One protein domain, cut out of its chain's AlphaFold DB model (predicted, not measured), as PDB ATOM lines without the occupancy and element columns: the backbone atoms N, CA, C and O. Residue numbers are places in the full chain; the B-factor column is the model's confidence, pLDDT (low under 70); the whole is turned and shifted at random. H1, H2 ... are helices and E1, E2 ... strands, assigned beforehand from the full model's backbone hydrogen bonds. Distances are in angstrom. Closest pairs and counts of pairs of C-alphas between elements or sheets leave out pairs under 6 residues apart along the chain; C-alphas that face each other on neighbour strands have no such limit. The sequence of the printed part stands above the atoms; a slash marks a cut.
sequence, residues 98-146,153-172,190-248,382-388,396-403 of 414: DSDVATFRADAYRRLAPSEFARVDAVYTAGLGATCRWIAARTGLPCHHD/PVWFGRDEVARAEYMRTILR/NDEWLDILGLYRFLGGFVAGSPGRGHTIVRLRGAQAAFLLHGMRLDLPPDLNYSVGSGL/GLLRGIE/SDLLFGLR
ATOM      1  N   ASP A  98      52.881 -27.481   0.161       86.38
ATOM      2  CA  ASP A  98      52.393 -26.576   1.221       86.38
ATOM      3  C   ASP A  98      51.877 -25.231   0.664       86.38
ATOM      4  O   ASP A  98      51.486 -24.345   1.421       86.38
ATOM      5  N   SER A  99      51.888 -25.054  -0.658       85.38
ATOM      6  CA  SER A  99      51.564 -23.788  -1.311       85.38
ATOM      7  C   SER A  99      50.079 -23.406  -1.183       85.38
ATOM      8  O   SER A  99      49.205 -24.224  -0.857       85.38
ATOM      9  N   ASP A 100      49.795 -22.124  -1.406       85.06
ATOM     10  CA  ASP A 100      48.446 -21.563  -1.343       85.06
ATOM     11  C   ASP A 100      47.564 -22.007  -2.518       85.06
ATOM     12  O   ASP A 100      48.031 -22.633  -3.466       85.06
ATOM     13  N   VAL A 101      46.270 -21.684  -2.471       84.12
ATOM     14  CA  VAL A 101      45.318 -22.083  -3.522       84.12
ATOM     15  C   VAL A 101      45.711 -21.593  -4.920       84.12
ATOM     16  O   VAL A 101      45.474 -22.317  -5.886       84.12
ATOM     17  N   ALA A 102      46.325 -20.411  -5.034       82.94
ATOM     18  CA  ALA A 102      46.677 -19.810  -6.318       82.94
ATOM     19  C   ALA A 102      47.767 -20.611  -7.041       82.94
ATOM     20  O   ALA A 102      47.735 -20.745  -8.261       82.94
ATOM     21  N   THR A 103      48.696 -21.194  -6.282       87.62
ATOM     22  CA  THR A 103      49.859 -21.907  -6.827       87.62
ATOM     23  C   THR A 103      49.811 -23.422  -6.616       87.62
ATOM     24  O   THR A 103      50.544 -24.147  -7.283       87.62
ATOM     25  N   PHE A 104      48.918 -23.937  -5.760       90.69
ATOM     26  CA  PHE A 104      48.829 -25.354  -5.368       90.69
ATOM     27  C   PHE A 104      48.831 -26.338  -6.532       90.69
ATOM     28  O   PHE A 104      49.648 -27.259  -6.557       90.69
ATOM     29  N   ARG A 105      47.935 -26.153  -7.506       91.00
ATOM     30  CA  ARG A 105      47.809 -27.086  -8.635       91.00
ATOM     31  C   ARG A 105      49.064 -27.065  -9.516       91.00
ATOM     32  O   ARG A 105      49.548 -28.122  -9.911       91.00
ATOM     33  N   ALA A 106      49.626 -25.881  -9.770       88.62
ATOM     34  CA  ALA A 106      50.852 -25.719 -10.553       88.62
ATOM     35  C   ALA A 106      52.083 -26.291  -9.827       88.62
ATOM     36  O   ALA A 106      52.921 -26.948 -10.438       88.62
ATOM     37  N   ASP A 107      52.185 -26.090  -8.515       91.19
ATOM     38  CA  ASP A 107      53.235 -26.681  -7.688       91.19
ATOM     39  C   ASP A 107      53.130 -28.202  -7.642       91.19
ATOM     40  O   ASP A 107      54.149 -28.882  -7.751       91.19
ATOM     41  N   ALA A 108      51.915 -28.747  -7.547       91.50
ATOM     42  CA  ALA A 108      51.694 -30.187  -7.604       91.50
ATOM     43  C   ALA A 108      52.143 -30.749  -8.959       91.50
ATOM     44  O   ALA A 108      52.875 -31.732  -8.989       91.50
ATOM     45  N   TYR A 109      51.785 -30.087 -10.063       91.75
ATOM     46  CA  TYR A 109      52.209 -30.477 -11.410       91.75
ATOM     47  C   TYR A 109      53.735 -30.469 -11.572       91.75
ATOM     48  O   TYR A 109      54.303 -31.389 -12.148       91.75
ATOM     49  N   ARG A 110      54.412 -29.445 -11.034       91.88
ATOM     50  CA  ARG A 110      55.874 -29.306 -11.136       91.88
ATOM     51  C   ARG A 110      56.652 -30.296 -10.266       91.88
ATOM     52  O   ARG A 110      57.791 -30.607 -10.597       91.88
ATOM     53  N   ARG A 111      56.091 -30.723  -9.130       92.50
ATOM     54  CA  ARG A 111      56.813 -31.512  -8.112       92.50
ATOM     55  C   ARG A 111      56.507 -33.007  -8.142       92.50
ATOM     56  O   ARG A 111      57.311 -33.780  -7.628       92.50
ATOM     57  N   LEU A 112      55.351 -33.409  -8.660       91.62
ATOM     58  CA  LEU A 112      54.879 -34.793  -8.603       91.62
ATOM     59  C   LEU A 112      55.109 -35.532  -9.918       91.62
ATOM     60  O   LEU A 112      55.111 -34.932 -10.992       91.62
ATOM     61  N   ALA A 113      55.234 -36.858  -9.840       92.00
ATOM     62  CA  ALA A 113      55.185 -37.682 -11.041       92.00
ATOM     63  C   ALA A 113      53.806 -37.548 -11.726       92.00
ATOM     64  O   ALA A 113      52.804 -37.336 -11.036       92.00
ATOM     65  N   PRO A 114      53.690 -37.739 -13.055       92.75
ATOM     66  CA  PRO A 114      52.425 -37.544 -13.773       92.75
ATOM     67  C   PRO A 114      51.235 -38.330 -13.199       92.75
ATOM     68  O   PRO A 114      50.131 -37.801 -13.090       92.75
ATOM     69  N   SER A 115      51.456 -39.579 -12.775       91.06
ATOM     70  CA  SER A 115      50.415 -40.418 -12.165       91.06
ATOM     71  C   SER A 115      50.007 -39.949 -10.763       91.06
ATOM     72  O   SER A 115      48.845 -40.069 -10.379       91.06
ATOM     73  N   GLU A 116      50.939 -39.388  -9.992       91.44
ATOM     74  CA  GLU A 116      50.668 -38.792  -8.682       91.44
ATOM     75  C   GLU A 116      49.907 -37.474  -8.825       91.44
ATOM     76  O   GLU A 116      48.915 -37.264  -8.125       91.44
ATOM     77  N   PHE A 117      50.326 -36.626  -9.770       93.38
ATOM     78  CA  PHE A 117      49.615 -35.399 -10.107       93.38
ATOM     79  C   PHE A 117      48.183 -35.701 -10.541       93.38
ATOM     80  O   PHE A 117      47.269 -35.098  -9.996       93.38
ATOM     81  N   ALA A 118      47.957 -36.678 -11.427       92.69
ATOM     82  CA  ALA A 118      46.610 -37.052 -11.860       92.69
ATOM     83  C   ALA A 118      45.686 -37.433 -10.684       92.69
ATOM     84  O   ALA A 118      44.509 -37.074 -10.676       92.69
ATOM     85  N   ARG A 119      46.216 -38.106  -9.649       93.38
ATOM     86  CA  ARG A 119      45.452 -38.418  -8.424       93.38
ATOM     87  C   ARG A 119      45.136 -37.170  -7.602       93.38
ATOM     88  O   ARG A 119      43.994 -37.007  -7.174       93.38
ATOM     89  N   VAL A 120      46.120 -36.292  -7.388       94.19
ATOM     90  CA  VAL A 120      45.902 -34.992  -6.721       94.19
ATOM     91  C   VAL A 120      44.855 -34.183  -7.479       94.19
ATOM     92  O   VAL A 120      43.932 -33.641  -6.879       94.19
ATOM     93  N   ASP A 121      44.970 -34.145  -8.798       94.25
ATOM     94  CA  ASP A 121      44.132 -33.353  -9.676       94.25
ATOM     95  C   ASP A 121      42.674 -33.814  -9.681       94.25
ATOM     96  O   ASP A 121      41.753 -32.999  -9.585       94.25
ATOM     97  N   ALA A 122      42.456 -35.131  -9.697       94.62
ATOM     98  CA  ALA A 122      41.130 -35.721  -9.572       94.62
ATOM     99  C   ALA A 122      40.465 -35.335  -8.240       94.62
ATOM    100  O   ALA A 122      39.303 -34.928  -8.219       94.62
ATOM    101  N   VAL A 123      41.202 -35.403  -7.124       95.12
ATOM    102  CA  VAL A 123      40.683 -35.034  -5.795       95.12
ATOM    103  C   VAL A 123      40.428 -33.526  -5.692       95.12
ATOM    104  O   VAL A 123      39.403 -33.115  -5.143       95.12
ATOM    105  N   TYR A 124      41.320 -32.705  -6.250       95.12
ATOM    106  CA  TYR A 124      41.177 -31.250  -6.300       95.12
ATOM    107  C   TYR A 124      39.923 -30.859  -7.087       95.12
ATOM    108  O   TYR A 124      39.075 -30.120  -6.587       95.12
ATOM    109  N   THR A 125      39.761 -31.424  -8.285       93.62
ATOM    110  CA  THR A 125      38.632 -31.155  -9.184       93.62
ATOM    111  C   THR A 125      37.314 -31.659  -8.603       93.62
ATOM    112  O   THR A 125      36.302 -30.959  -8.661       93.62
ATOM    113  N   ALA A 126      37.313 -32.830  -7.957       94.12
ATOM    114  CA  ALA A 126      36.147 -33.332  -7.234       94.12
ATOM    115  C   ALA A 126      35.754 -32.404  -6.070       94.12
ATOM    116  O   ALA A 126      34.567 -32.127  -5.877       94.12
ATOM    117  N   GLY A 127      36.738 -31.894  -5.322       94.38
ATOM    118  CA  GLY A 127      36.531 -30.926  -4.244       94.38
ATOM    119  C   GLY A 127      35.966 -29.594  -4.740       94.38
ATOM    120  O   GLY A 127      34.988 -29.095  -4.173       94.38
ATOM    121  N   LEU A 128      36.519 -29.070  -5.837       94.19
ATOM    122  CA  LEU A 128      36.021 -27.879  -6.523       94.19
ATOM    123  C   LEU A 128      34.568 -28.088  -6.950       94.19
ATOM    124  O   LEU A 128      33.691 -27.351  -6.508       94.19
ATOM    125  N   GLY A 129      34.283 -29.137  -7.725       92.44
ATOM    126  CA  GLY A 129      32.942 -29.413  -8.243       92.44
ATOM    127  C   GLY A 129      31.897 -29.645  -7.148       92.44
ATOM    128  O   GLY A 129      30.769 -29.172  -7.266       92.44
ATOM    129  N   ALA A 130      32.254 -30.337  -6.062       93.19
ATOM    130  CA  ALA A 130      31.354 -30.546  -4.926       93.19
ATOM    131  C   ALA A 130      31.021 -29.237  -4.195       93.19
ATOM    132  O   ALA A 130      29.856 -28.999  -3.881       93.19
ATOM    133  N   THR A 131      32.015 -28.374  -3.982       93.25
ATOM    134  CA  THR A 131      31.810 -27.041  -3.393       93.25
ATOM    135  C   THR A 131      30.947 -26.169  -4.298       93.25
ATOM    136  O   THR A 131      29.989 -25.559  -3.839       93.25
ATOM    137  N   CYS A 132      31.226 -26.190  -5.599       90.19
ATOM    138  CA  CYS A 132      30.461 -25.491  -6.624       90.19
ATOM    139  C   CYS A 132      28.969 -25.869  -6.589       90.19
ATOM    140  O   CYS A 132      28.095 -25.009  -6.493       90.19
ATOM    141  N   ARG A 133      28.665 -27.177  -6.567       90.12
ATOM    142  CA  ARG A 133      27.286 -27.677  -6.424       90.12
ATOM    143  C   ARG A 133      26.646 -27.247  -5.106       90.12
ATOM    144  O   ARG A 133      25.471 -26.898  -5.094       90.12
ATOM    145  N   TRP A 134      27.403 -27.271  -4.009       88.38
ATOM    146  CA  TRP A 134      26.910 -26.855  -2.696       88.38
ATOM    147  C   TRP A 134      26.539 -25.364  -2.659       88.38
ATOM    148  O   TRP A 134      25.471 -25.029  -2.143       88.38
ATOM    149  N   ILE A 135      27.369 -24.490  -3.245       84.19
ATOM    150  CA  ILE A 135      27.096 -23.047  -3.359       84.19
ATOM    151  C   ILE A 135      25.886 -22.815  -4.269       84.19
ATOM    152  O   ILE A 135      24.968 -22.081  -3.900       84.19
ATOM    153  N   ALA A 136      25.851 -23.465  -5.435       83.75
ATOM    154  CA  ALA A 136      24.770 -23.299  -6.401       83.75
ATOM    155  C   ALA A 136      23.409 -23.745  -5.850       83.75
ATOM    156  O   ALA A 136      22.416 -23.044  -6.019       83.75
ATOM    157  N   ALA A 137      23.367 -24.860  -5.114       83.25
ATOM    158  CA  ALA A 137      22.143 -25.348  -4.479       83.25
ATOM    159  C   ALA A 137      21.574 -24.379  -3.424       83.25
ATOM    160  O   ALA A 137      20.380 -24.420  -3.143       83.25
ATOM    161  N   ARG A 138      22.410 -23.518  -2.830       77.44
ATOM    162  CA  ARG A 138      22.001 -22.561  -1.787       77.44
ATOM    163  C   ARG A 138      21.665 -21.184  -2.326       77.44
ATOM    164  O   ARG A 138      20.720 -20.561  -1.859       77.44
ATOM    165  N   THR A 139      22.447 -20.712  -3.289       73.56
ATOM    166  CA  THR A 139      22.279 -19.370  -3.858       73.56
ATOM    167  C   THR A 139      21.313 -19.359  -5.040       73.56
ATOM    168  O   THR A 139      20.847 -18.295  -5.436       73.56
ATOM    169  N   GLY A 140      21.030 -20.525  -5.633       74.00
ATOM    170  CA  GLY A 140      20.324 -20.637  -6.911       74.00
ATOM    171  C   GLY A 140      21.143 -20.124  -8.100       74.00
ATOM    172  O   GLY A 140      20.640 -20.100  -9.220       74.00
ATOM    173  N   LEU A 141      22.395 -19.708  -7.875       71.44
ATOM    174  CA  LEU A 141      23.284 -19.188  -8.905       71.44
ATOM    175  C   LEU A 141      24.207 -20.309  -9.389       71.44
ATOM    176  O   LEU A 141      24.868 -20.948  -8.567       71.44
ATOM    177  N   PRO A 142      24.296 -20.564 -10.703       71.19
ATOM    178  CA  PRO A 142      25.231 -21.557 -11.209       71.19
ATOM    179  C   PRO A 142      26.677 -21.104 -10.967       71.19
ATOM    180  O   PRO A 142      26.956 -19.929 -10.713       71.19
ATOM    181  N   CYS A 143      27.617 -22.048 -11.050       68.69
ATOM    182  CA  CYS A 143      29.035 -21.708 -11.049       68.69
ATOM    183  C   CYS A 143      29.343 -20.855 -12.273       68.69
ATOM    184  O   CYS A 143      29.357 -21.348 -13.399       68.69
ATOM    185  N   HIS A 144      29.564 -19.568 -12.046       63.94
ATOM    186  CA  HIS A 144      30.010 -18.654 -13.076       63.94
ATOM    187  C   HIS A 144      31.531 -18.540 -12.997       63.94
ATOM    188  O   HIS A 144      32.092 -18.445 -11.915       63.94
ATOM    189  N   HIS A 145      32.202 -18.539 -14.145       57.81
ATOM    190  CA  HIS A 145      33.638 -18.253 -14.233       57.81
ATOM    191  C   HIS A 145      33.936 -16.744 -14.270       57.81
ATOM    192  O   HIS A 145      35.041 -16.343 -14.624       57.81
ATOM    193  N   ASP A 146      32.945 -15.914 -13.944       53.00
ATOM    194  CA  ASP A 146      33.034 -14.463 -14.030       53.00
ATOM    195  C   ASP A 146      33.397 -13.875 -12.661       53.00
ATOM    196  O   ASP A 146      32.545 -13.685 -11.790       53.00
ATOM    197  N   PRO A 153      25.139 -11.370  -1.023       48.69
ATOM    198  CA  PRO A 153      25.271 -12.445  -0.053       48.69
ATOM    199  C   PRO A 153      23.888 -12.856   0.453       48.69
ATOM    200  O   PRO A 153      23.368 -12.268   1.391       48.69
ATOM    201  N   VAL A 154      23.284 -13.879  -0.142       50.75
ATOM    202  CA  VAL A 154      22.234 -14.639   0.550       50.75
ATOM    203  C   VAL A 154      22.677 -16.089   0.527       50.75
ATOM    204  O   VAL A 154      22.563 -16.778  -0.481       50.75
ATOM    205  N   TRP A 155      23.308 -16.495   1.626       57.84
ATOM    206  CA  TRP A 155      24.041 -17.757   1.727       57.84
ATOM    207  C   TRP A 155      23.194 -18.912   2.246       57.84
ATOM    208  O   TRP A 155      23.571 -20.072   2.071       57.84
ATOM    209  N   PHE A 156      22.042 -18.611   2.846       57.56
ATOM    210  CA  PHE A 156      21.288 -19.599   3.597       57.56
ATOM    211  C   PHE A 156      19.894 -19.830   3.048       57.56
ATOM    212  O   PHE A 156      19.066 -18.924   2.961       57.56
ATOM    213  N   GLY A 157      19.659 -21.091   2.681       51.44
ATOM    214  CA  GLY A 157      18.339 -21.609   2.365       51.44
ATOM    215  C   GLY A 157      17.444 -21.678   3.607       51.44
ATOM    216  O   GLY A 157      17.902 -21.576   4.747       51.44
ATOM    217  N   ARG A 158      16.144 -21.883   3.378       51.34
ATOM    218  CA  ARG A 158      15.082 -21.885   4.404       51.34
ATOM    219  C   ARG A 158      15.331 -22.821   5.602       51.34
ATOM    220  O   ARG A 158      14.909 -22.485   6.705       51.34
ATOM    221  N   ASP A 159      16.047 -23.932   5.420       57.50
ATOM    222  CA  ASP A 159      16.311 -24.933   6.475       57.50
ATOM    223  C   ASP A 159      17.216 -24.427   7.612       57.50
ATOM    224  O   ASP A 159      17.279 -25.018   8.693       57.50
ATOM    225  N   GLU A 160      17.930 -23.324   7.395       60.81
ATOM    226  CA  GLU A 160      18.891 -22.803   8.367       60.81
ATOM    227  C   GLU A 160      18.252 -21.836   9.377       60.81
ATOM    228  O   GLU A 160      18.778 -21.666  10.474       60.81
ATOM    229  N   VAL A 161      17.056 -21.305   9.089       58.06
ATOM    230  CA  VAL A 161      16.282 -20.466  10.027       58.06
ATOM    231  C   VAL A 161      15.774 -21.283  11.216       58.06
ATOM    232  O   VAL A 161      15.939 -20.875  12.363       58.06
ATOM    233  N   ALA A 162      15.227 -22.479  10.974       64.00
ATOM    234  CA  ALA A 162      14.802 -23.382  12.050       64.00
ATOM    235  C   ALA A 162      15.983 -23.777  12.957       64.00
ATOM    236  O   ALA A 162      15.848 -23.889  14.175       64.00
ATOM    237  N   ARG A 163      17.173 -23.918  12.363       65.75
ATOM    238  CA  ARG A 163      18.419 -24.188  13.088       65.75
ATOM    239  C   ARG A 163      18.917 -22.970  13.859       65.75
ATOM    240  O   ARG A 163      19.383 -23.138  14.979       65.75
ATOM    241  N   ALA A 164      18.780 -21.766  13.310       62.44
ATOM    242  CA  ALA A 164      19.074 -20.517  14.008       62.44
ATOM    243  C   ALA A 164      18.250 -20.386  15.297       62.44
ATOM    244  O   ALA A 164      18.792 -20.066  16.357       62.44
ATOM    245  N   GLU A 165      16.950 -20.681  15.219       65.25
ATOM    246  CA  GLU A 165      16.056 -20.646  16.378       65.25
ATOM    247  C   GLU A 165      16.403 -21.737  17.394       65.25
ATOM    248  O   GLU A 165      16.569 -21.447  18.579       65.25
ATOM    249  N   TYR A 166      16.636 -22.971  16.942       68.69
ATOM    250  CA  TYR A 166      17.128 -24.047  17.804       68.69
ATOM    251  C   TYR A 166      18.431 -23.662  18.516       68.69
ATOM    252  O   TYR A 166      18.577 -23.834  19.725       68.69
ATOM    253  N   MET A 167      19.359 -23.028  17.809       66.81
ATOM    254  CA  MET A 167      20.600 -22.554  18.400       66.81
ATOM    255  C   MET A 167      20.407 -21.449  19.427       66.81
ATOM    256  O   MET A 167      21.125 -21.437  20.423       66.81
ATOM    257  N   ARG A 168      19.433 -20.551  19.263       65.12
ATOM    258  CA  ARG A 168      19.107 -19.574  20.313       65.12
ATOM    259  C   ARG A 168      18.706 -20.263  21.617       65.12
ATOM    260  O   ARG A 168      19.076 -19.775  22.686       65.12
ATOM    261  N   THR A 169      18.031 -21.412  21.536       66.94
ATOM    262  CA  THR A 169      17.666 -22.199  22.725       66.94
ATOM    263  C   THR A 169      18.878 -22.835  23.413       66.94
ATOM    264  O   THR A 169      18.956 -22.812  24.642       66.94
ATOM    265  N   ILE A 170      19.858 -23.325  22.642       64.19
ATOM    266  CA  ILE A 170      21.070 -23.979  23.171       64.19
ATOM    267  C   ILE A 170      22.079 -22.961  23.685       64.19
ATOM    268  O   ILE A 170      22.653 -23.123  24.762       64.19
ATOM    269  N   LEU A 171      22.334 -21.918  22.894       64.31
ATOM    270  CA  LEU A 171      23.394 -20.959  23.162       64.31
ATOM    271  C   LEU A 171      23.047 -20.046  24.337       64.31
ATOM    272  O   LEU A 171      23.983 -19.484  24.903       64.31
ATOM    273  N   ARG A 172      21.752 -19.899  24.695       59.75
ATOM    274  CA  ARG A 172      21.210 -18.955  25.694       59.75
ATOM    275  C   ARG A 172      22.064 -17.682  25.752       59.75
ATOM    276  O   ARG A 172      22.922 -17.602  26.634       59.75
ATOM    277  N   ASN A 190      23.580 -11.586  13.943       56.31
ATOM    278  CA  ASN A 190      22.943 -12.869  13.627       56.31
ATOM    279  C   ASN A 190      23.373 -13.466  12.273       56.31
ATOM    280  O   ASN A 190      23.455 -14.686  12.169       56.31
ATOM    281  N   ASP A 191      23.685 -12.636  11.278       64.44
ATOM    282  CA  ASP A 191      24.103 -13.078   9.947       64.44
ATOM    283  C   ASP A 191      25.513 -13.684  10.002       64.44
ATOM    284  O   ASP A 191      25.729 -14.767   9.472       64.44
ATOM    285  N   GLU A 192      26.432 -13.071  10.761       68.81
ATOM    286  CA  GLU A 192      27.794 -13.590  10.992       68.81
ATOM    287  C   GLU A 192      27.781 -14.969  11.676       68.81
ATOM    288  O   GLU A 192      28.574 -15.857  11.357       68.81
ATOM    289  N   TRP A 193      26.859 -15.170  12.623       69.44
ATOM    290  CA  TRP A 193      26.702 -16.457  13.295       69.44
ATOM    291  C   TRP A 193      26.240 -17.533  12.322       69.44
ATOM    292  O   TRP A 193      26.855 -18.596  12.265       69.44
ATOM    293  N   LEU A 194      25.196 -17.254  11.542       71.38
ATOM    294  CA  LEU A 194      24.713 -18.186  10.525       71.38
ATOM    295  C   LEU A 194      25.796 -18.475   9.484       71.38
ATOM    296  O   LEU A 194      26.013 -19.642   9.162       71.38
ATOM    297  N   ASP A 195      26.548 -17.447   9.076       74.19
ATOM    298  CA  ASP A 195      27.681 -17.541   8.151       74.19
ATOM    299  C   ASP A 195      28.708 -18.575   8.616       74.19
ATOM    300  O   ASP A 195      29.023 -19.534   7.903       74.19
ATOM    301  N   ILE A 196      29.182 -18.425   9.852       77.25
ATOM    302  CA  ILE A 196      30.178 -19.322  10.442       77.25
ATOM    303  C   ILE A 196      29.627 -20.735  10.637       77.25
ATOM    304  O   ILE A 196      30.338 -21.711  10.402       77.25
ATOM    305  N   LEU A 197      28.360 -20.879  11.019       78.81
ATOM    306  CA  LEU A 197      27.750 -22.190  11.225       78.81
ATOM    307  C   LEU A 197      27.607 -22.962   9.925       78.81
ATOM    308  O   LEU A 197      28.023 -24.120   9.849       78.81
ATOM    309  N   GLY A 198      27.035 -22.328   8.906       80.62
ATOM    310  CA  GLY A 198      26.903 -22.921   7.586       80.62
ATOM    311  C   GLY A 198      28.266 -23.291   7.013       80.62
ATOM    312  O   GLY A 198      28.439 -24.406   6.514       80.62
ATOM    313  N   LEU A 199      29.261 -22.413   7.184       85.94
ATOM    314  CA  LEU A 199      30.637 -22.672   6.779       85.94
ATOM    315  C   LEU A 199      31.239 -23.876   7.514       85.94
ATOM    316  O   LEU A 199      31.726 -24.797   6.866       85.94
ATOM    317  N   TYR A 200      31.195 -23.917   8.846       88.81
ATOM    318  CA  TYR A 200      31.790 -25.009   9.625       88.81
ATOM    319  C   TYR A 200      31.105 -26.344   9.359       88.81
ATOM    320  O   TYR A 200      31.771 -27.377   9.296       88.81
ATOM    321  N   ARG A 201      29.787 -26.338   9.149       89.06
ATOM    322  CA  ARG A 201      29.041 -27.540   8.775       89.06
ATOM    323  C   ARG A 201      29.407 -28.030   7.387       89.06
ATOM    324  O   ARG A 201      29.619 -29.227   7.201       89.06
ATOM    325  N   PHE A 202      29.490 -27.114   6.424       91.12
ATOM    326  CA  PHE A 202      29.959 -27.442   5.090       91.12
ATOM    327  C   PHE A 202      31.359 -28.038   5.160       91.12
ATOM    328  O   PHE A 202      31.544 -29.171   4.737       91.12
ATOM    329  N   LEU A 203      32.315 -27.328   5.759       93.56
ATOM    330  CA  LEU A 203      33.705 -27.753   5.863       93.56
ATOM    331  C   LEU A 203      33.844 -29.084   6.606       93.56
ATOM    332  O   LEU A 203      34.503 -29.992   6.108       93.56
ATOM    333  N   GLY A 204      33.180 -29.233   7.753       92.12
ATOM    334  CA  GLY A 204      33.185 -30.460   8.541       92.12
ATOM    335  C   GLY A 204      32.625 -31.648   7.759       92.12
ATOM    336  O   GLY A 204      33.287 -32.677   7.663       92.12
ATOM    337  N   GLY A 205      31.458 -31.500   7.124       91.50
ATOM    338  CA  GLY A 205      30.865 -32.555   6.294       91.50
ATOM    339  C   GLY A 205      31.683 -32.844   5.037       91.50
ATOM    340  O   GLY A 205      31.828 -33.994   4.622       91.50
ATOM    341  N   PHE A 206      32.290 -31.806   4.470       93.44
ATOM    342  CA  PHE A 206      33.147 -31.894   3.302       93.44
ATOM    343  C   PHE A 206      34.412 -32.703   3.589       93.44
ATOM    344  O   PHE A 206      34.832 -33.473   2.729       93.44
ATOM    345  N   VAL A 207      34.990 -32.616   4.794       92.81
ATOM    346  CA  VAL A 207      36.191 -33.388   5.159       92.81
ATOM    347  C   VAL A 207      35.911 -34.685   5.920       92.81
ATOM    348  O   VAL A 207      36.801 -35.526   5.993       92.81
ATOM    349  N   ALA A 208      34.702 -34.884   6.458       88.44
ATOM    350  CA  ALA A 208      34.359 -36.023   7.321       88.44
ATOM    351  C   ALA A 208      34.655 -37.396   6.688       88.44
ATOM    352  O   ALA A 208      35.012 -38.341   7.386       88.44
ATOM    353  N   GLY A 209      34.525 -37.503   5.363       82.69
ATOM    354  CA  GLY A 209      34.805 -38.727   4.606       82.69
ATOM    355  C   GLY A 209      36.202 -38.800   3.982       82.69
ATOM    356  O   GLY A 209      36.449 -39.682   3.159       82.69
ATOM    357  N   SER A 210      37.098 -37.857   4.275       89.38
ATOM    358  CA  SER A 210      38.422 -37.834   3.651       89.38
ATOM    359  C   SER A 210      39.277 -39.026   4.108       89.38
ATOM    360  O   SER A 210      39.374 -39.277   5.308       89.38
ATOM    361  N   PRO A 211      39.938 -39.749   3.179       88.38
ATOM    362  CA  PRO A 211      40.773 -40.902   3.523       88.38
ATOM    363  C   PRO A 211      41.997 -40.602   4.391       88.38
ATOM    364  O   PRO A 211      42.544 -41.522   4.981       88.38
ATOM    365  N   GLY A 212      42.458 -39.354   4.434       88.44
ATOM    366  CA  GLY A 212      43.647 -38.957   5.182       88.44
ATOM    367  C   GLY A 212      43.946 -37.473   5.015       88.44
ATOM    368  O   GLY A 212      43.222 -36.757   4.308       88.44
ATOM    369  N   ARG A 213      45.045 -37.020   5.620       91.31
ATOM    370  CA  ARG A 213      45.469 -35.614   5.644       91.31
ATOM    371  C   ARG A 213      45.664 -35.065   4.236       91.31
ATOM    372  O   ARG A 213      45.108 -34.018   3.907       91.31
ATOM    373  N   GLY A 214      46.400 -35.791   3.392       92.56
ATOM    374  CA  GLY A 214      46.682 -35.363   2.018       92.56
ATOM    375  C   GLY A 214      45.405 -35.140   1.200       92.56
ATOM    376  O   GLY A 214      45.244 -34.113   0.545       92.56
ATOM    377  N   HIS A 215      44.437 -36.052   1.324       93.00
ATOM    378  CA  HIS A 215      43.130 -35.910   0.679       93.00
ATOM    379  C   HIS A 215      42.357 -34.704   1.205       93.00
ATOM    380  O   HIS A 215      41.792 -33.950   0.415       93.00
ATOM    381  N   THR A 216      42.333 -34.506   2.522       94.12
ATOM    382  CA  THR A 216      41.651 -33.368   3.140       94.12
ATOM    383  C   THR A 216      42.197 -32.047   2.621       94.12
ATOM    384  O   THR A 216      41.420 -31.214   2.165       94.12
ATOM    385  N   ILE A 217      43.519 -31.872   2.609       94.94
ATOM    386  CA  ILE A 217      44.148 -30.634   2.136       94.94
ATOM    387  C   ILE A 217      43.827 -30.394   0.662       94.94
ATOM    388  O   ILE A 217      43.369 -29.310   0.314       94.94
ATOM    389  N   VAL A 218      43.991 -31.400  -0.202       95.44
ATOM    390  CA  VAL A 218      43.706 -31.262  -1.640       95.44
ATOM    391  C   VAL A 218      42.243 -30.880  -1.880       95.44
ATOM    392  O   VAL A 218      41.961 -29.973  -2.665       95.44
ATOM    393  N   ARG A 219      41.304 -31.519  -1.168       95.56
ATOM    394  CA  ARG A 219      39.877 -31.177  -1.244       95.56
ATOM    395  C   ARG A 219      39.628 -29.743  -0.797       95.56
ATOM    396  O   ARG A 219      38.893 -29.030  -1.473       95.56
ATOM    397  N   LEU A 220      40.235 -29.317   0.310       96.00
ATOM    398  CA  LEU A 220      40.104 -27.957   0.832       96.00
ATOM    399  C   LEU A 220      40.692 -26.913  -0.122       96.00
ATOM    400  O   LEU A 220      40.083 -25.864  -0.308       96.00
ATOM    401  N   ARG A 221      41.810 -27.206  -0.797       95.00
ATOM    402  CA  ARG A 221      42.347 -26.343  -1.861       95.00
ATOM    403  C   ARG A 221      41.395 -26.257  -3.057       95.00
ATOM    404  O   ARG A 221      41.171 -25.163  -3.567       95.00
ATOM    405  N   GLY A 222      40.775 -27.370  -3.452       94.44
ATOM    406  CA  GLY A 222      39.706 -27.374  -4.457       94.44
ATOM    407  C   GLY A 222      38.492 -26.539  -4.027       94.44
ATOM    408  O   GLY A 222      37.956 -25.769  -4.822       94.44
ATOM    409  N   ALA A 223      38.100 -26.619  -2.752       94.62
ATOM    410  CA  ALA A 223      37.040 -25.784  -2.192       94.62
ATOM    411  C   ALA A 223      37.409 -24.297  -2.232       94.62
ATOM    412  O   ALA A 223      36.617 -23.505  -2.728       94.62
ATOM    413  N   GLN A 224      38.617 -23.907  -1.807       92.81
ATOM    414  CA  GLN A 224      39.073 -22.515  -1.908       92.81
ATOM    415  C   GLN A 224      38.970 -21.981  -3.342       92.81
ATOM    416  O   GLN A 224      38.500 -20.863  -3.537       92.81
ATOM    417  N   ALA A 225      39.335 -22.787  -4.342       90.56
ATOM    418  CA  ALA A 225      39.194 -22.408  -5.744       90.56
ATOM    419  C   ALA A 225      37.729 -22.230  -6.165       90.56
ATOM    420  O   ALA A 225      37.412 -21.274  -6.865       90.56
ATOM    421  N   ALA A 226      36.819 -23.090  -5.702       89.00
ATOM    422  CA  ALA A 226      35.389 -22.914  -5.949       89.00
ATOM    423  C   ALA A 226      34.838 -21.635  -5.300       89.00
ATOM    424  O   ALA A 226      34.125 -20.890  -5.960       89.00
ATOM    425  N   PHE A 227      35.194 -21.330  -4.047       86.88
ATOM    426  CA  PHE A 227      34.799 -20.060  -3.423       86.88
ATOM    427  C   PHE A 227      35.276 -18.868  -4.264       86.88
ATOM    428  O   PHE A 227      34.481 -17.962  -4.522       86.88
ATOM    429  N   LEU A 228      36.518 -18.908  -4.761       84.94
ATOM    430  CA  LEU A 228      37.067 -17.858  -5.625       84.94
ATOM    431  C   LEU A 228      36.272 -17.706  -6.926       84.94
ATOM    432  O   LEU A 228      35.950 -16.581  -7.291       84.94
ATOM    433  N   LEU A 229      35.883 -18.810  -7.574       81.12
ATOM    434  CA  LEU A 229      35.019 -18.783  -8.765       81.12
ATOM    435  C   LEU A 229      33.675 -18.088  -8.509       81.12
ATOM    436  O   LEU A 229      33.112 -17.480  -9.406       81.12
ATOM    437  N   HIS A 230      33.178 -18.126  -7.278       77.88
ATOM    438  CA  HIS A 230      31.936 -17.468  -6.879       77.88
ATOM    439  C   HIS A 230      32.141 -16.039  -6.320       77.88
ATOM    440  O   HIS A 230      31.201 -15.445  -5.783       77.88
ATOM    441  N   GLY A 231      33.350 -15.475  -6.452       76.12
ATOM    442  CA  GLY A 231      33.693 -14.120  -6.001       76.12
ATOM    443  C   GLY A 231      33.942 -14.013  -4.492       76.12
ATOM    444  O   GLY A 231      33.708 -12.964  -3.890       76.12
ATOM    445  N   MET A 232      34.346 -15.112  -3.851       79.00
ATOM    446  CA  MET A 232      34.420 -15.248  -2.393       79.00
ATOM    447  C   MET A 232      35.776 -15.831  -1.996       79.00
ATOM    448  O   MET A 232      36.343 -16.651  -2.713       79.00
ATOM    449  N   ARG A 233      36.314 -15.457  -0.834       84.00
ATOM    450  CA  ARG A 233      37.590 -16.009  -0.365       84.00
ATOM    451  C   ARG A 233      37.370 -16.850   0.881       84.00
ATOM    452  O   ARG A 233      37.104 -16.323   1.957       84.00
ATOM    453  N   LEU A 234      37.514 -18.165   0.720       89.19
ATOM    454  CA  LEU A 234      37.640 -19.091   1.842       89.19
ATOM    455  C   LEU A 234      39.047 -18.954   2.429       89.19
ATOM    456  O   LEU A 234      40.029 -19.394   1.821       89.19
ATOM    457  N   ASP A 235      39.137 -18.335   3.600       88.50
ATOM    458  CA  ASP A 235      40.376 -18.238   4.354       88.50
ATOM    459  C   ASP A 235      40.589 -19.530   5.144       88.50
ATOM    460  O   ASP A 235      39.701 -19.994   5.859       88.50
ATOM    461  N   LEU A 236      41.756 -20.140   4.967       91.00
ATOM    462  CA  LEU A 236      42.182 -21.337   5.688       91.00
ATOM    463  C   LEU A 236      43.492 -21.013   6.407       91.00
ATOM    464  O   LEU A 236      44.240 -20.159   5.926       91.00
ATOM    465  N   PRO A 237      43.829 -21.726   7.497       88.06
ATOM    466  CA  PRO A 237      45.114 -21.553   8.161       88.06
ATOM    467  C   PRO A 237      46.286 -21.579   7.169       88.06
ATOM    468  O   PRO A 237      46.349 -22.486   6.331       88.06
ATOM    469  N   PRO A 238      47.240 -20.636   7.258       80.56
ATOM    470  CA  PRO A 238      48.418 -20.638   6.390       80.56
ATOM    471  C   PRO A 238      49.253 -21.912   6.589       80.56
ATOM    472  O   PRO A 238      49.870 -22.416   5.658       80.56
ATOM    473  N   ASP A 239      49.204 -22.474   7.794       85.69
ATOM    474  CA  ASP A 239      49.836 -23.712   8.230       85.69
ATOM    475  C   ASP A 239      48.872 -24.914   8.199       85.69
ATOM    476  O   ASP A 239      48.955 -25.808   9.044       85.69
ATOM    477  N   LEU A 240      47.939 -24.958   7.235       89.75
ATOM    478  CA  LEU A 240      46.928 -26.023   7.126       89.75
ATOM    479  C   LEU A 240      47.546 -27.429   7.180       89.75
ATOM    480  O   LEU A 240      47.022 -28.306   7.864       89.75
ATOM    481  N   ASN A 241      48.704 -27.624   6.542       88.50
ATOM    482  CA  ASN A 241      49.394 -28.915   6.495       88.50
ATOM    483  C   ASN A 241      49.919 -29.384   7.854       88.50
ATOM    484  O   ASN A 241      50.203 -30.569   7.995       88.50
ATOM    485  N   TYR A 242      50.011 -28.498   8.847       88.00
ATOM    486  CA  TYR A 242      50.435 -28.791  10.220       88.00
ATOM    487  C   TYR A 242      49.303 -28.609  11.234       88.00
ATOM    488  O   TYR A 242      49.502 -28.826  12.429       88.00
ATOM    489  N   SER A 243      48.117 -28.229  10.765       91.31
ATOM    490  CA  SER A 243      46.961 -28.007  11.619       91.31
ATOM    491  C   SER A 243      46.356 -29.325  12.116       91.31
ATOM    492  O   SER A 243      46.640 -30.416  11.611       91.31
ATOM    493  N   VAL A 244      45.509 -29.212  13.136       91.69
ATOM    494  CA  VAL A 244      44.797 -30.329  13.769       91.69
ATOM    495  C   VAL A 244      43.298 -30.209  13.513       91.69
ATOM    496  O   VAL A 244      42.813 -29.126  13.185       91.69
ATOM    497  N   GLY A 245      42.559 -31.310  13.629       90.44
ATOM    498  CA  GLY A 245      41.111 -31.323  13.401       90.44
ATOM    499  C   GLY A 245      40.636 -32.448  12.501       90.44
ATOM    500  O   GLY A 245      41.423 -33.265  12.008       90.44
ATOM    501  N   SER A 246      39.321 -32.454  12.271       89.81
ATOM    502  CA  SER A 246      38.647 -33.393  11.378       89.81
ATOM    503  C   SER A 246      39.329 -33.441  10.011       89.81
ATOM    504  O   SER A 246      39.625 -32.409   9.405       89.81
ATOM    505  N   GLY A 247      39.627 -34.653   9.553       89.56
ATOM    506  CA  GLY A 247      40.311 -34.933   8.294       89.56
ATOM    507  C   GLY A 247      41.829 -34.699   8.291       89.56
ATOM    508  O   GLY A 247      42.471 -35.093   7.319       89.56
ATOM    509  N   LEU A 248      42.423 -34.087   9.327       90.88
ATOM    510  CA  LEU A 248      43.874 -33.822   9.402       90.88
ATOM    511  C   LEU A 248      44.604 -34.657  10.455       90.88
ATOM    512  O   LEU A 248      45.744 -35.064  10.224       90.88
ATOM    513  N   GLY A 382      37.695 -18.917   7.759       83.38
ATOM    514  CA  GLY A 382      36.879 -17.718   7.647       83.38
ATOM    515  C   GLY A 382      36.401 -17.505   6.224       83.38
ATOM    516  O   GLY A 382      36.865 -18.145   5.280       83.38
ATOM    517  N   LEU A 383      35.462 -16.582   6.071       74.44
ATOM    518  CA  LEU A 383      34.958 -16.170   4.774       74.44
ATOM    519  C   LEU A 383      35.166 -14.665   4.629       74.44
ATOM    520  O   LEU A 383      34.514 -13.888   5.318       74.44
ATOM    521  N   LEU A 384      36.055 -14.266   3.722       66.44
ATOM    522  CA  LEU A 384      36.260 -12.861   3.376       66.44
ATOM    523  C   LEU A 384      35.401 -12.498   2.160       66.44
ATOM    524  O   LEU A 384      35.361 -13.229   1.161       66.44
ATOM    525  N   ARG A 385      34.703 -11.361   2.256       62.06
ATOM    526  CA  ARG A 385      33.805 -10.828   1.218       62.06
ATOM    527  C   ARG A 385      34.491  -9.701   0.447       62.06
ATOM    528  O   ARG A 385      35.339  -9.014   0.998       62.06
ATOM    529  N   GLY A 386      34.098  -9.497  -0.812       50.72
ATOM    530  CA  GLY A 386      34.822  -8.727  -1.841       50.72
ATOM    531  C   GLY A 386      35.346  -7.307  -1.543       50.72
ATOM    532  O   GLY A 386      36.048  -6.778  -2.393       50.72
ATOM    533  N   ILE A 387      35.056  -6.682  -0.394       39.78
ATOM    534  CA  ILE A 387      35.626  -5.380   0.027       39.78
ATOM    535  C   ILE A 387      36.719  -5.564   1.105       39.78
ATOM    536  O   ILE A 387      37.604  -4.729   1.247       39.78
ATOM    537  N   GLU A 388      36.700  -6.686   1.827       42.62
ATOM    538  CA  GLU A 388      37.638  -7.039   2.902       42.62
ATOM    539  C   GLU A 388      38.787  -7.938   2.421       42.62
ATOM    540  O   GLU A 388      39.604  -8.380   3.224       42.62
ATOM    541  N   SER A 396      45.881 -14.625 -13.312       37.38
ATOM    542  CA  SER A 396      46.683 -15.391 -14.268       37.38
ATOM    543  C   SER A 396      47.071 -16.783 -13.754       37.38
ATOM    544  O   SER A 396      46.998 -17.740 -14.523       37.38
ATOM    545  N   ASP A 397      47.392 -16.935 -12.466       37.75
ATOM    546  CA  ASP A 397      47.845 -18.227 -11.918       37.75
ATOM    547  C   ASP A 397      46.673 -19.192 -11.658       37.75
ATOM    548  O   ASP A 397      46.768 -20.390 -11.938       37.75
ATOM    549  N   LEU A 398      45.510 -18.661 -11.254       44.44
ATOM    550  CA  LEU A 398      44.255 -19.420 -11.160       44.44
ATOM    551  C   LEU A 398      43.756 -19.863 -12.540       44.44
ATOM    552  O   LEU A 398      43.265 -20.982 -12.681       44.44
ATOM    553  N   LEU A 399      43.913 -19.026 -13.573       43.22
ATOM    554  CA  LEU A 399      43.563 -19.377 -14.951       43.22
ATOM    555  C   LEU A 399      44.515 -20.423 -15.544       43.22
ATOM    556  O   LEU A 399      44.049 -21.302 -16.266       43.22
ATOM    557  N   PHE A 400      45.809 -20.397 -15.210       41.44
ATOM    558  CA  PHE A 400      46.730 -21.497 -15.534       41.44
ATOM    559  C   PHE A 400      46.309 -22.794 -14.844       41.44
ATOM    560  O   PHE A 400      46.271 -23.845 -15.480       41.44
ATOM    561  N   GLY A 401      45.918 -22.699 -13.570       41.41
ATOM    562  CA  GLY A 401      45.307 -23.787 -12.825       41.41
ATOM    563  C   GLY A 401      44.076 -24.336 -13.537       41.41
ATOM    564  O   GLY A 401      44.038 -25.522 -13.795       41.41
ATOM    565  N   LEU A 402      43.092 -23.517 -13.910       42.94
ATOM    566  CA  LEU A 402      41.818 -23.957 -14.504       42.94
ATOM    567  C   LEU A 402      41.929 -24.424 -15.970       42.94
ATOM    568  O   LEU A 402      41.153 -25.279 -16.389       42.94
ATOM    569  N   ARG A 403      42.906 -23.931 -16.742       43.69
ATOM    570  CA  ARG A 403      43.136 -24.331 -18.147       43.69
ATOM    571  C   ARG A 403      43.767 -25.714 -18.327       43.69
ATOM    572  O   ARG A 403      43.861 -26.183 -19.454       43.69
TER     573      ARG A 403
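This is residues 98 to 146, 153 to 172, 190 to 248, 382 to 388 and 396 to 403 of the 414 residues of an uncharacterized protein of Nocardia flavorosea (UniProt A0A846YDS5). Helix H5 runs through the middle, with the long helix H2 crossing it and strand E1 of a tiny antiparallel two-stranded sheet, E1 - E2, packed on it. A hairpin of H1 and H2, with H6 on H1, makes one end of the elongated outline; H3 lies at the other, beyond H4. The mostly helix printed part has 143 residues, with six named helices and two strands in the order H1 H2 H3 H4 H5 E1 E2 H6. It is compact, with radius of gyration of the C-alphas 16.1 A and spans of 52 by 34 by 25 A.

E1, residues 233 to 235, and E2, residues 382 to 384, are antiparallel; N 235 and O 382, 2.8 A apart, are within hydrogen-bond range. H5, residues 213 to 229, is closest to E1 at C-alphas 224 and 234, 5.3 A. H2, residues 114 to 139, touches H5 at a steep tilt of 50 degrees, closest at C-alphas 128 and 222, 4.3 A, with residues 120 to 132 alone. H1, residues 101 to 111, touches H2, closest at C-alphas 109 and 117, 5.7 A. H6, residues 396 to 402, touches H1, closest at C-alphas 102 and 398, 5.4 A. H4, residues 190 to 208, forms a hairpin with H5; they only just touch, with 3 pairs of C-alphas within 8 A, the closest 207 and 216, 5.8 A. H3, residues 159 to 171, is close but not clearly touching H4, closest at C-alphas 164 and 194, 7.0 A. Every O i to N i+4 pair is within hydrogen-bond range in H2, H4, H5 and H6; H1 has 5 of 7, H3 8 of 9.

H2 measures 36.6 A, from C-alpha 114 at (52.425, -37.544, -13.773); H4 26.6 A; H5 24.5 A. H6 ends at C-alpha 402, (41.818, -23.957, -14.504).

Cuts 146/153, 172/190, 248/382 and 388/396 leave C-alpha gaps of 16.1, 13.6, 17.6 and 21.1 A. No link printed whole is long. pLDDT is under 70 in 41 residues, among them 153 to 172 and 396 to 403.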